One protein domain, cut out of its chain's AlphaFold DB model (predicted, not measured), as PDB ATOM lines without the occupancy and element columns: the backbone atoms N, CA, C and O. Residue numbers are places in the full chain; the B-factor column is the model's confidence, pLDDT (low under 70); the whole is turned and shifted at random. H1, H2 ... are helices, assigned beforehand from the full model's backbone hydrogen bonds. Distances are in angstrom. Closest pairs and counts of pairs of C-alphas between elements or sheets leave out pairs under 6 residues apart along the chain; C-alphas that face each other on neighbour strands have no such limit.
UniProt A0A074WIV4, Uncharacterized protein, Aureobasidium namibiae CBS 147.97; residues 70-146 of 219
ATOM      1  N   VAL A  70     -11.661 -45.194 -16.496       89.75
ATOM      2  CA  VAL A  70     -13.042 -45.643 -16.711       89.75
ATOM      3  C   VAL A  70     -14.061 -44.838 -15.885       89.75
ATOM      4  O   VAL A  70     -15.164 -44.573 -16.364       89.75
ATOM      5  N   ALA A  71     -13.697 -44.397 -14.676       88.25
ATOM      6  CA  ALA A  71     -14.540 -43.563 -13.813       88.25
ATOM      7  C   ALA A  71     -14.667 -42.112 -14.322       88.25
ATOM      8  O   ALA A  71     -15.736 -41.496 -14.257       88.25
ATOM      9  N   PHE A  72     -13.575 -41.545 -14.842       86.12
ATOM     10  CA  PHE A  72     -13.559 -40.174 -15.366       86.12
ATOM     11  C   PHE A  72     -13.817 -40.094 -16.876       86.12
ATOM     12  O   PHE A  72     -14.200 -39.028 -17.352       86.12
ATOM     13  N   GLY A  73     -13.659 -41.193 -17.612       79.44
ATOM     14  CA  GLY A  73     -13.837 -41.261 -19.060       79.44
ATOM     15  C   GLY A  73     -15.255 -40.915 -19.510       79.44
ATOM     16  O   GLY A  73     -16.240 -41.278 -18.869       79.44
ATOM     17  N   GLU A  74     -15.353 -40.199 -20.626       63.50
ATOM     18  CA  GLU A  74     -16.612 -39.846 -21.282       63.50
ATOM     19  C   GLU A  74     -16.737 -40.661 -22.581       63.50
ATOM     20  O   GLU A  74     -15.844 -40.597 -23.424       63.50
ATOM     21  N   GLY A  75     -17.817 -41.437 -22.757       63.38
ATOM     22  CA  GLY A  75     -18.114 -42.159 -24.010       63.38
ATOM     23  C   GLY A  75     -18.356 -43.671 -23.871       63.38
ATOM     24  O   GLY A  75     -18.612 -44.166 -22.778       63.38
ATOM     25  N   GLU A  76     -18.270 -44.400 -24.996       59.12
ATOM     26  CA  GLU A  76     -18.618 -45.835 -25.167       59.12
ATOM     27  C   GLU A  76     -17.790 -46.839 -24.335       59.12
ATOM     28  O   GLU A  76     -18.098 -48.028 -24.337       59.12
ATOM     29  N   GLY A  77     -16.760 -46.390 -23.610       64.12
ATOM     30  CA  GLY A  77     -15.924 -47.235 -22.742       64.12
ATOM     31  C   GLY A  77     -15.902 -46.826 -21.265       64.12
ATOM     32  O   GLY A  77     -15.168 -47.429 -20.485       64.12
ATOM     33  N   GLY A  78     -16.654 -45.787 -20.882       74.56
ATOM     34  CA  GLY A  78     -16.733 -45.290 -19.504       74.56
ATOM     35  C   GLY A  78     -17.938 -45.839 -18.739       74.56
ATOM     36  O   GLY A  78     -18.893 -46.347 -19.330       74.56
ATOM     37  N   LEU A  79     -17.916 -45.714 -17.409       81.94
ATOM     38  CA  LEU A  79     -19.084 -46.032 -16.577       81.94
ATOM     39  C   LEU A  79     -20.154 -44.945 -16.731       81.94
ATOM     40  O   LEU A  79     -19.847 -43.770 -16.940       81.94
ATOM     41  N   VAL A  80     -21.422 -45.338 -16.610       83.44
ATOM     42  CA  VAL A  80     -22.578 -44.455 -16.828       83.44
ATOM     43  C   VAL A  80     -23.378 -44.302 -15.534       83.44
ATOM     44  O   VAL A  80     -23.520 -45.257 -14.775       83.44
ATOM     45  N   GLY A  81     -23.941 -43.111 -15.318       83.12
ATOM     46  CA  GLY A  81     -24.888 -42.837 -14.232       83.12
ATOM     47  C   GLY A  81     -24.263 -42.893 -12.837       83.12
ATOM     48  O   GLY A  81     -23.102 -42.530 -12.662       83.12
ATOM     49  N   GLU A  82     -25.037 -43.370 -11.864       82.56
ATOM     50  CA  GLU A  82     -24.671 -43.456 -10.439       82.56
ATOM     51  C   GLU A  82     -23.397 -44.293 -10.215       82.56
ATOM     52  O   GLU A  82     -22.534 -43.932  -9.418       82.56
ATOM     53  N   LEU A  83     -23.186 -45.333 -11.032       84.75
ATOM     54  CA  LEU A  83     -21.975 -46.157 -10.995       84.75
ATOM     55  C   LEU A  83     -20.695 -45.369 -11.333       84.75
ATOM     56  O   LEU A  83     -19.603 -45.700 -10.875       84.75
ATOM     57  N   ARG A  84     -20.807 -44.328 -12.164       87.69
ATOM     58  CA  ARG A  84     -19.675 -43.456 -12.491       87.69
ATOM     59  C   ARG A  84     -19.274 -42.629 -11.275       87.69
ATOM     60  O   ARG A  84     -18.086 -42.493 -11.003       87.69
ATOM     61  N   GLU A  85     -20.253 -42.087 -10.560       87.00
ATOM     62  CA  GLU A  85     -20.035 -41.245  -9.383       87.00
ATOM     63  C   GLU A  85     -19.425 -42.063  -8.238       87.00
ATOM     64  O   GLU A  85     -18.388 -41.677  -7.694       87.00
ATOM     65  N   THR A  86     -19.965 -43.256  -7.967       86.94
ATOM     66  CA  THR A  86     -19.384 -44.182  -6.981       86.94
ATOM     67  C   THR A  86     -17.966 -44.603  -7.367       86.94
ATOM     68  O   THR A  86     -17.053 -44.541  -6.543       86.94
ATOM     69  N   ALA A  87     -17.710 -44.921  -8.641       86.88
ATOM     70  CA  ALA A  87     -16.363 -45.246  -9.113       86.88
ATOM     71  C   ALA A  87     -15.374 -44.068  -9.016       86.88
ATOM     72  O   ALA A  87     -14.181 -44.289  -8.789       86.88
ATOM     73  N   GLN A  88     -15.829 -42.819  -9.160       89.12
ATOM     74  CA  GLN A  88     -14.985 -41.633  -8.968       89.12
ATOM     75  C   GLN A  88     -14.590 -41.449  -7.503       89.12
ATOM     76  O   GLN A  88     -13.424 -41.163  -7.221       89.12
ATOM     77  N   ILE A  89     -15.532 -41.661  -6.580       88.31
ATOM     78  CA  ILE A  89     -15.289 -41.596  -5.135       88.31
ATOM     79  C   ILE A  89     -14.319 -42.709  -4.716       88.31
ATOM     80  O   ILE A  89     -13.293 -42.431  -4.090       88.31
ATOM     81  N   VAL A  90     -14.550 -43.949  -5.163       87.50
ATOM     82  CA  VAL A  90     -13.637 -45.082  -4.922       87.50
ATOM     83  C   VAL A  90     -12.256 -44.821  -5.534       87.50
ATOM     84  O   VAL A  90     -11.231 -45.083  -4.904       87.50
ATOM     85  N   SER A  91     -12.178 -44.240  -6.735       87.94
ATOM     86  CA  SER A  91     -10.899 -43.856  -7.349       87.94
ATOM     87  C   SER A  91     -10.157 -42.791  -6.530       87.94
ATOM     88  O   SER A  91      -8.938 -42.886  -6.364       87.94
ATOM     89  N   ALA A  92     -10.869 -41.812  -5.962       87.25
ATOM     90  CA  ALA A  92     -10.293 -40.808  -5.069       87.25
ATOM     91  C   ALA A  92      -9.793 -41.420  -3.747       87.25
ATOM     92  O   ALA A  92      -8.722 -41.040  -3.264       87.25
ATOM     93  N   GLN A  93     -10.508 -42.411  -3.203       87.75
ATOM     94  CA  GLN A  93     -10.075 -43.177  -2.031       87.75
ATOM     95  C   GLN A  93      -8.804 -43.987  -2.326       87.75
ATOM     96  O   GLN A  93      -7.844 -43.926  -1.561       87.75
ATOM     97  N   LEU A  94      -8.738 -44.673  -3.475       85.25
ATOM     98  CA  LEU A  94      -7.535 -45.391  -3.925       85.25
ATOM     99  C   LEU A  94      -6.339 -44.449  -4.163       85.25
ATOM    100  O   LEU A  94      -5.179 -44.858  -4.060       85.25
ATOM    101  N   ASP A  95      -6.602 -43.186  -4.500       86.00
ATOM    102  CA  ASP A  95      -5.612 -42.107  -4.589       86.00
ATOM    103  C   ASP A  95      -5.130 -41.589  -3.226       86.00
ATOM    104  O   ASP A  95      -4.173 -40.814  -3.190       86.00
ATOM    105  N   GLY A  96      -5.742 -42.026  -2.122       83.38
ATOM    106  CA  GLY A  96      -5.445 -41.531  -0.778       83.38
ATOM    107  C   GLY A  96      -5.883 -40.079  -0.576       83.38
ATOM    108  O   GLY A  96      -5.273 -39.364   0.213       83.38
ATOM    109  N   LYS A  97      -6.891 -39.620  -1.331       80.69
ATOM    110  CA  LYS A  97      -7.420 -38.245  -1.269       80.69
ATOM    111  C   LYS A  97      -8.623 -38.092  -0.335       80.69
ATOM    112  O   LYS A  97      -9.141 -36.987  -0.222       80.69
ATOM    113  N   VAL A  98      -9.068 -39.178   0.290       79.19
ATOM    114  CA  VAL A  98     -10.164 -39.196   1.269       79.19
ATOM    115  C   VAL A  98      -9.556 -39.133   2.669       79.19
ATOM    116  O   VAL A  98      -8.594 -39.851   2.947       79.19
ATOM    117  N   ASP A  99     -10.073 -38.246   3.519       80.88
ATOM    118  CA  ASP A  99      -9.624 -38.120   4.908       80.88
ATOM    119  C   ASP A  99     -10.155 -39.290   5.752       80.88
ATOM    120  O   ASP A  99     -11.213 -39.851   5.468       80.88
ATOM    121  N   ALA A 100      -9.448 -39.654   6.820       73.12
ATOM    122  CA  ALA A 100      -9.803 -40.793   7.672       73.12
ATOM    123  C   ALA A 100     -11.153 -40.617   8.400       73.12
ATOM    124  O   ALA A 100     -11.698 -41.575   8.934       73.12
ATOM    125  N   GLN A 101     -11.688 -39.393   8.447       77.19
ATOM    126  CA  GLN A 101     -13.004 -39.094   9.025       77.19
ATOM    127  C   GLN A 101     -14.166 -39.397   8.069       77.19
ATOM    128  O   GLN A 101     -15.282 -39.612   8.533       77.19
ATOM    129  N   ASP A 102     -13.896 -39.453   6.762       79.50
ATOM    130  CA  ASP A 102     -14.899 -39.684   5.718       79.50
ATOM    131  C   ASP A 102     -14.937 -41.157   5.265       79.50
ATOM    132  O   ASP A 102     -15.712 -41.520   4.382       79.50
ATOM    133  N   GLU A 103     -14.119 -42.028   5.873       77.12
ATOM    134  CA  GLU A 103     -14.005 -43.448   5.510       77.12
ATOM    135  C   GLU A 103     -15.326 -44.209   5.720       77.12
ATOM    136  O   GLU A 103     -15.728 -44.979   4.850       77.12
ATOM    137  N   ASP A 104     -16.047 -43.912   6.807       81.25
ATOM    138  CA  ASP A 104     -17.362 -44.500   7.104       81.25
ATOM    139  C   ASP A 104     -18.441 -44.058   6.099       81.25
ATOM    140  O   ASP A 104     -19.389 -44.796   5.834       81.25
ATOM    141  N   ILE A 105     -18.309 -42.847   5.544       80.00
ATOM    142  CA  ILE A 105     -19.254 -42.304   4.561       80.00
ATOM    143  C   ILE A 105     -19.016 -42.996   3.221       80.00
ATOM    144  O   ILE A 105     -19.951 -43.565   2.671       80.00
ATOM    145  N   VAL A 106     -17.753 -43.034   2.776       84.31
ATOM    146  CA  VAL A 106     -17.321 -43.634   1.501       84.31
ATOM    147  C   VAL A 106     -17.540 -45.152   1.452       84.31
ATOM    148  O   VAL A 106     -17.590 -45.751   0.375       84.31
ATOM    149  N   GLN A 107     -17.682 -45.806   2.607       86.31
ATOM    150  CA  GLN A 107     -17.937 -47.241   2.672       86.31
ATOM    151  C   GLN A 107     -19.227 -47.645   1.933       86.31
ATOM    152  O   GLN A 107     -19.258 -48.717   1.328       86.31
ATOM    153  N   VAL A 108     -20.255 -46.790   1.915       87.44
ATOM    154  CA  VAL A 108     -21.514 -47.066   1.200       87.44
ATOM    155  C   VAL A 108     -21.273 -47.134  -0.310       87.44
ATOM    156  O   VAL A 108     -21.703 -48.081  -0.970       87.44
ATOM    157  N   GLU A 109     -20.512 -46.189  -0.857       87.75
ATOM    158  CA  GLU A 109     -20.148 -46.157  -2.272       87.75
ATOM    159  C   GLU A 109     -19.198 -47.302  -2.644       87.75
ATOM    160  O   GLU A 109     -19.268 -47.823  -3.759       87.75
ATOM    161  N   VAL A 110     -18.338 -47.745  -1.718       87.56
ATOM    162  CA  VAL A 110     -17.509 -48.948  -1.904       87.56
ATOM    163  C   VAL A 110     -18.381 -50.200  -1.985       87.56
ATOM    164  O   VAL A 110     -18.146 -51.046  -2.845       87.56
ATOM    165  N   GLU A 111     -19.392 -50.339  -1.128       89.56
ATOM    166  CA  GLU A 111     -20.315 -51.480  -1.162       89.56
ATOM    167  C   GLU A 111     -21.122 -51.514  -2.469       89.56
ATOM    168  O   GLU A 111     -21.237 -52.570  -3.098       89.56
ATOM    169  N   GLU A 112     -21.600 -50.360  -2.938       87.75
ATOM    170  CA  GLU A 112     -22.302 -50.234  -4.218       87.75
ATOM    171  C   GLU A 112     -21.391 -50.528  -5.421       87.75
ATOM    172  O   GLU A 112     -21.776 -51.256  -6.347       87.75
ATOM    173  N   PHE A 113     -20.150 -50.037  -5.388       88.19
ATOM    174  CA  PHE A 113     -19.125 -50.345  -6.383       88.19
ATOM    175  C   PHE A 113     -18.813 -51.847  -6.421       88.19
ATOM    176  O   PHE A 113     -18.753 -52.449  -7.495       88.19
ATOM    177  N   MET A 114     -18.668 -52.481  -5.254       89.94
ATOM    178  CA  MET A 114     -18.414 -53.919  -5.140       89.94
ATOM    179  C   MET A 114     -19.614 -54.759  -5.589       89.94
ATOM    180  O   MET A 114     -19.420 -55.825  -6.177       89.94
ATOM    181  N   SER A 115     -20.844 -54.277  -5.392       92.62
ATOM    182  CA  SER A 115     -22.057 -54.931  -5.904       92.62
ATOM    183  C   SER A 115     -22.112 -54.955  -7.437       92.62
ATOM    184  O   SER A 115     -22.725 -55.849  -8.018       92.62
ATOM    185  N   ASN A 116     -21.465 -53.993  -8.096       89.50
ATOM    186  CA  ASN A 116     -21.442 -53.832  -9.551       89.50
ATOM    187  C   ASN A 116     -20.048 -54.087 -10.154       89.50
ATOM    188  O   ASN A 116     -19.741 -53.647 -11.267       89.50
ATOM    189  N   ILE A 117     -19.200 -54.827  -9.433       90.38
ATOM    190  CA  ILE A 117     -17.794 -55.037  -9.787       90.38
ATOM    191  C   ILE A 117     -17.605 -55.657 -11.175       90.38
ATOM    192  O   ILE A 117     -16.624 -55.352 -11.846       90.38
ATOM    193  N   GLU A 118     -18.543 -56.486 -11.643       92.00
ATOM    194  CA  GLU A 118     -18.438 -57.124 -12.960       92.00
ATOM    195  C   GLU A 118     -18.583 -56.106 -14.100       92.00
ATOM    196  O   GLU A 118     -17.844 -56.164 -15.079       92.00
ATOM    197  N   THR A 119     -19.464 -55.113 -13.956       89.25
ATOM    198  CA  THR A 119     -19.610 -54.029 -14.939       89.25
ATOM    199  C   THR A 119     -18.353 -53.166 -14.987       89.25
ATOM    200  O   THR A 119     -17.860 -52.845 -16.069       89.25
ATOM    201  N   VAL A 120     -17.790 -52.843 -13.818       89.00
ATOM    202  CA  VAL A 120     -16.520 -52.111 -13.726       89.00
ATOM    203  C   VAL A 120     -15.388 -52.922 -14.349       89.00
ATOM    204  O   VAL A 120     -14.594 -52.383 -15.117       89.00
ATOM    205  N   ARG A 121     -15.330 -54.225 -14.065       91.69
ATOM    206  CA  ARG A 121     -14.332 -55.140 -14.615       91.69
ATOM    207  C   ARG A 121     -14.383 -55.163 -16.139       91.69
ATOM    208  O   ARG A 121     -13.339 -54.985 -16.752       91.69
ATOM    209  N   VAL A 122     -15.560 -55.334 -16.741       91.94
ATOM    210  CA  VAL A 122     -15.724 -55.347 -18.207       91.94
ATOM    211  C   VAL A 122     -15.283 -54.019 -18.823       91.94
ATOM    212  O   VAL A 122     -14.590 -54.014 -19.841       91.94
ATOM    213  N   ALA A 123     -15.619 -52.886 -18.201       90.00
ATOM    214  CA  ALA A 123     -15.190 -51.574 -18.681       90.00
ATOM    215  C   ALA A 123     -13.662 -51.389 -18.574       90.00
ATOM    216  O   ALA A 123     -13.023 -50.919 -19.516       90.00
ATOM    217  N   VAL A 124     -13.055 -51.825 -17.465       91.38
ATOM    218  CA  VAL A 124     -11.596 -51.820 -17.266       91.38
ATOM    219  C   VAL A 124     -10.890 -52.741 -18.258       91.38
ATOM    220  O   VAL A 124      -9.903 -52.321 -18.855       91.38
ATOM    221  N   GLU A 125     -11.386 -53.961 -18.469       92.19
ATOM    222  CA  GLU A 125     -10.848 -54.903 -19.458       92.19
ATOM    223  C   GLU A 125     -10.901 -54.296 -20.863       92.19
ATOM    224  O   GLU A 125      -9.871 -54.226 -21.528       92.19
ATOM    225  N   THR A 126     -12.049 -53.740 -21.261       91.06
ATOM    226  CA  THR A 126     -12.221 -53.060 -22.555       91.06
ATOM    227  C   THR A 126     -11.227 -51.905 -22.727       91.06
ATOM    228  O   THR A 126     -10.562 -51.792 -23.757       91.06
ATOM    229  N   HIS A 127     -11.074 -51.056 -21.707       90.81
ATOM    230  CA  HIS A 127     -10.118 -49.948 -21.730       90.81
ATOM    231  C   HIS A 127      -8.659 -50.437 -21.796       90.81
ATOM    232  O   HIS A 127      -7.833 -49.874 -22.519       90.81
ATOM    233  N   MET A 128      -8.314 -51.503 -21.070       90.81
ATOM    234  CA  MET A 128      -6.973 -52.092 -21.118       90.81
ATOM    235  C   MET A 128      -6.681 -52.732 -22.478       90.81
ATOM    236  O   MET A 128      -5.580 -52.546 -22.998       90.81
ATOM    237  N   GLU A 129      -7.647 -53.424 -23.080       90.50
ATOM    238  CA  GLU A 129      -7.539 -53.960 -24.440       90.50
ATOM    239  C   GLU A 129      -7.311 -52.841 -25.458       90.50
ATOM    240  O   GLU A 129      -6.371 -52.916 -26.247       90.50
ATOM    241  N   GLN A 130      -8.087 -51.755 -25.388       89.44
ATOM    242  CA  GLN A 130      -7.883 -50.575 -26.234       89.44
ATOM    243  C   GLN A 130      -6.473 -49.993 -26.077       89.44
ATOM    244  O   GLN A 130      -5.809 -49.722 -27.076       89.44
ATOM    245  N   ASN A 131      -5.969 -49.863 -24.846       89.56
ATOM    246  CA  ASN A 131      -4.608 -49.378 -24.607       89.56
ATOM    247  C   ASN A 131      -3.544 -50.301 -25.202       89.56
ATOM    248  O   ASN A 131      -2.579 -49.816 -25.791       89.56
ATOM    249  N   VAL A 132      -3.708 -51.621 -25.090       89.88
ATOM    250  CA  VAL A 132      -2.791 -52.581 -25.719       89.88
ATOM    251  C   VAL A 132      -2.816 -52.429 -27.242       89.88
ATOM    252  O   VAL A 132      -1.755 -52.377 -27.862       89.88
ATOM    253  N   MET A 133      -3.999 -52.275 -27.841       89.12
ATOM    254  CA  MET A 133      -4.144 -52.063 -29.285       89.12
ATOM    255  C   MET A 133      -3.479 -50.761 -29.747       89.12
ATOM    256  O   MET A 133      -2.754 -50.762 -30.742       89.12
ATOM    257  N   LEU A 134      -3.661 -49.669 -29.000       88.50
ATOM    258  CA  LEU A 134      -3.002 -48.388 -29.267       88.50
ATOM    259  C   LEU A 134      -1.479 -48.494 -29.133       88.50
ATOM    260  O   LEU A 134      -0.757 -47.956 -29.968       88.50
ATOM    261  N   LEU A 135      -0.969 -49.209 -28.126       89.25
ATOM    262  CA  LEU A 135       0.469 -49.439 -27.974       89.25
ATOM    263  C   LEU A 135       1.045 -50.237 -29.150       89.25
ATOM    264  O   LEU A 135       2.113 -49.881 -29.648       89.25
ATOM    265  N   CYS A 136       0.337 -51.260 -29.635       88.06
ATOM    266  CA  CYS A 136       0.728 -51.976 -30.851       88.06
ATOM    267  C   CYS A 136       0.733 -51.051 -32.080       88.06
ATOM    268  O   CYS A 136       1.655 -51.110 -32.887       88.06
ATOM    269  N   GLN A 137      -0.251 -50.157 -32.206       88.00
ATOM    270  CA  GLN A 137      -0.311 -49.193 -33.308       88.00
ATOM    271  C   GLN A 137       0.797 -48.130 -33.237       88.00
ATOM    272  O   GLN A 137       1.290 -47.686 -34.271       88.00
ATOM    273  N   ILE A 138       1.203 -47.712 -32.035       89.00
ATOM    274  CA  ILE A 138       2.337 -46.793 -31.841       89.00
ATOM    275  C   ILE A 138       3.653 -47.466 -32.241       89.00
ATOM    276  O   ILE A 138       4.520 -46.802 -32.807       89.00
ATOM    277  N   LEU A 139       3.805 -48.758 -31.934       85.81
ATOM    278  CA  LEU A 139       4.985 -49.533 -32.316       85.81
ATOM    279  C   LEU A 139       5.077 -49.689 -33.837       85.81
ATOM    280  O   LEU A 139       6.120 -49.375 -34.401       85.81
ATOM    281  N   ASP A 140       3.982 -50.094 -34.487       83.69
ATOM    282  CA  ASP A 140       3.924 -50.316 -35.932       83.69
ATOM    283  C   ASP A 140       2.669 -49.658 -36.547       83.69
ATOM    284  O   ASP A 140       1.633 -50.308 -36.727       83.69
ATOM    285  N   PRO A 141       2.737 -48.375 -36.954       82.56
ATOM    286  CA  PRO A 141       1.571 -47.638 -37.458       82.56
ATOM    287  C   PRO A 141       1.042 -48.162 -38.800       82.56
ATOM    288  O   PRO A 141      -0.060 -47.810 -39.218       82.56
ATOM    289  N   THR A 142       1.821 -48.990 -39.497       81.25
ATOM    290  CA  THR A 142       1.463 -49.593 -40.787       81.25
ATOM    291  C   THR A 142       0.779 -50.954 -40.658       81.25
ATOM    292  O   THR A 142       0.305 -51.489 -41.661       81.25
ATOM    293  N   GLN A 143       0.746 -51.549 -39.463       77.31
ATOM    294  CA  GLN A 143       0.195 -52.885 -39.270       77.31
ATOM    295  C   GLN A 143      -1.342 -52.842 -39.221       77.31
ATOM    296  O   GLN A 143      -1.941 -52.229 -38.344       77.31
ATOM    297  N   GLN A 144      -1.991 -53.521 -40.174       71.44
ATOM    298  CA  GLN A 144      -3.457 -53.556 -40.304       71.44
ATOM    299  C   GLN A 144      -4.163 -54.349 -39.197       71.44
ATOM    300  O   GLN A 144      -5.305 -54.040 -38.871       71.44
ATOM    301  N   GLN A 145      -3.501 -55.361 -38.630       76.44
ATOM    302  CA  GLN A 145      -4.039 -56.163 -37.535       76.44
ATOM    303  C   GLN A 145      -3.016 -56.214 -36.393       76.44
ATOM    304  O   GLN A 145      -2.003 -56.911 -36.521       76.44
ATOM    305  N   PRO A 146      -3.246 -55.461 -35.307       76.69
ATOM    306  CA  PRO A 146      -2.373 -55.471 -34.144       76.69
ATOM    307  C   PRO A 146      -2.421 -56.839 -33.462       76.69
ATOM    308  O   PRO A 146      -3.501 -57.354 -33.178       76.69
TER     309      PRO A 146
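AT A GLANCE: This is residues 70 to 146 of the 219 residues of an uncharacterized protein of Aureobasidium namibiae CBS 147.97 (UniProt A0A074WIV4). Two shorter helices, H1 and H2, pack together at a steep angle, and a long helix, H3, runs away from them as an arm that makes most of the length. H3 meets H2 at a corner. The printed part has 77 residues with three named helices, H1, H2, H3 along the chain, and no named strand: all helix. It is loose, with a radius of gyration of the C-alphas of 15.9 A and spans of 53 by 21 by 17 A.

IN THESE COORDINATES: Residues 70 to 81 hold no named element. H1, residues 82 to 94, begins at C-alpha 82 (-24.671, -43.456, -10.439). H2 is residues 103 to 115. H3, residues 117 to 139, is 32.5 A long and ends at C-alpha 139 (4.985, -49.533, -32.316).

HOW THE PARTS SIT: H1 and H2 touch, opposite ways at a steep tilt of 55 degrees; their closest C-alphas, Thr 86 and Glu 109, are 5.2 A apart. H2 and H3 are close but not clearly touching, about perpendicular at 79 degrees; their closest C-alphas, Phe 113 and Val 120, are 8.0 A apart. H1 and H3 are near each other. Every O i to N i+4 pair is within hydrogen-bond range in H1 and H3, 7 of 9 in H2.

THE WHOLE: The farthest C-alphas, Gln 101 and Thr 142, are 52.9 A apart. Residues 138 to 144 stand free. The printed part has no cut and no long link. Residues 74 to 77 have pLDDT under 70.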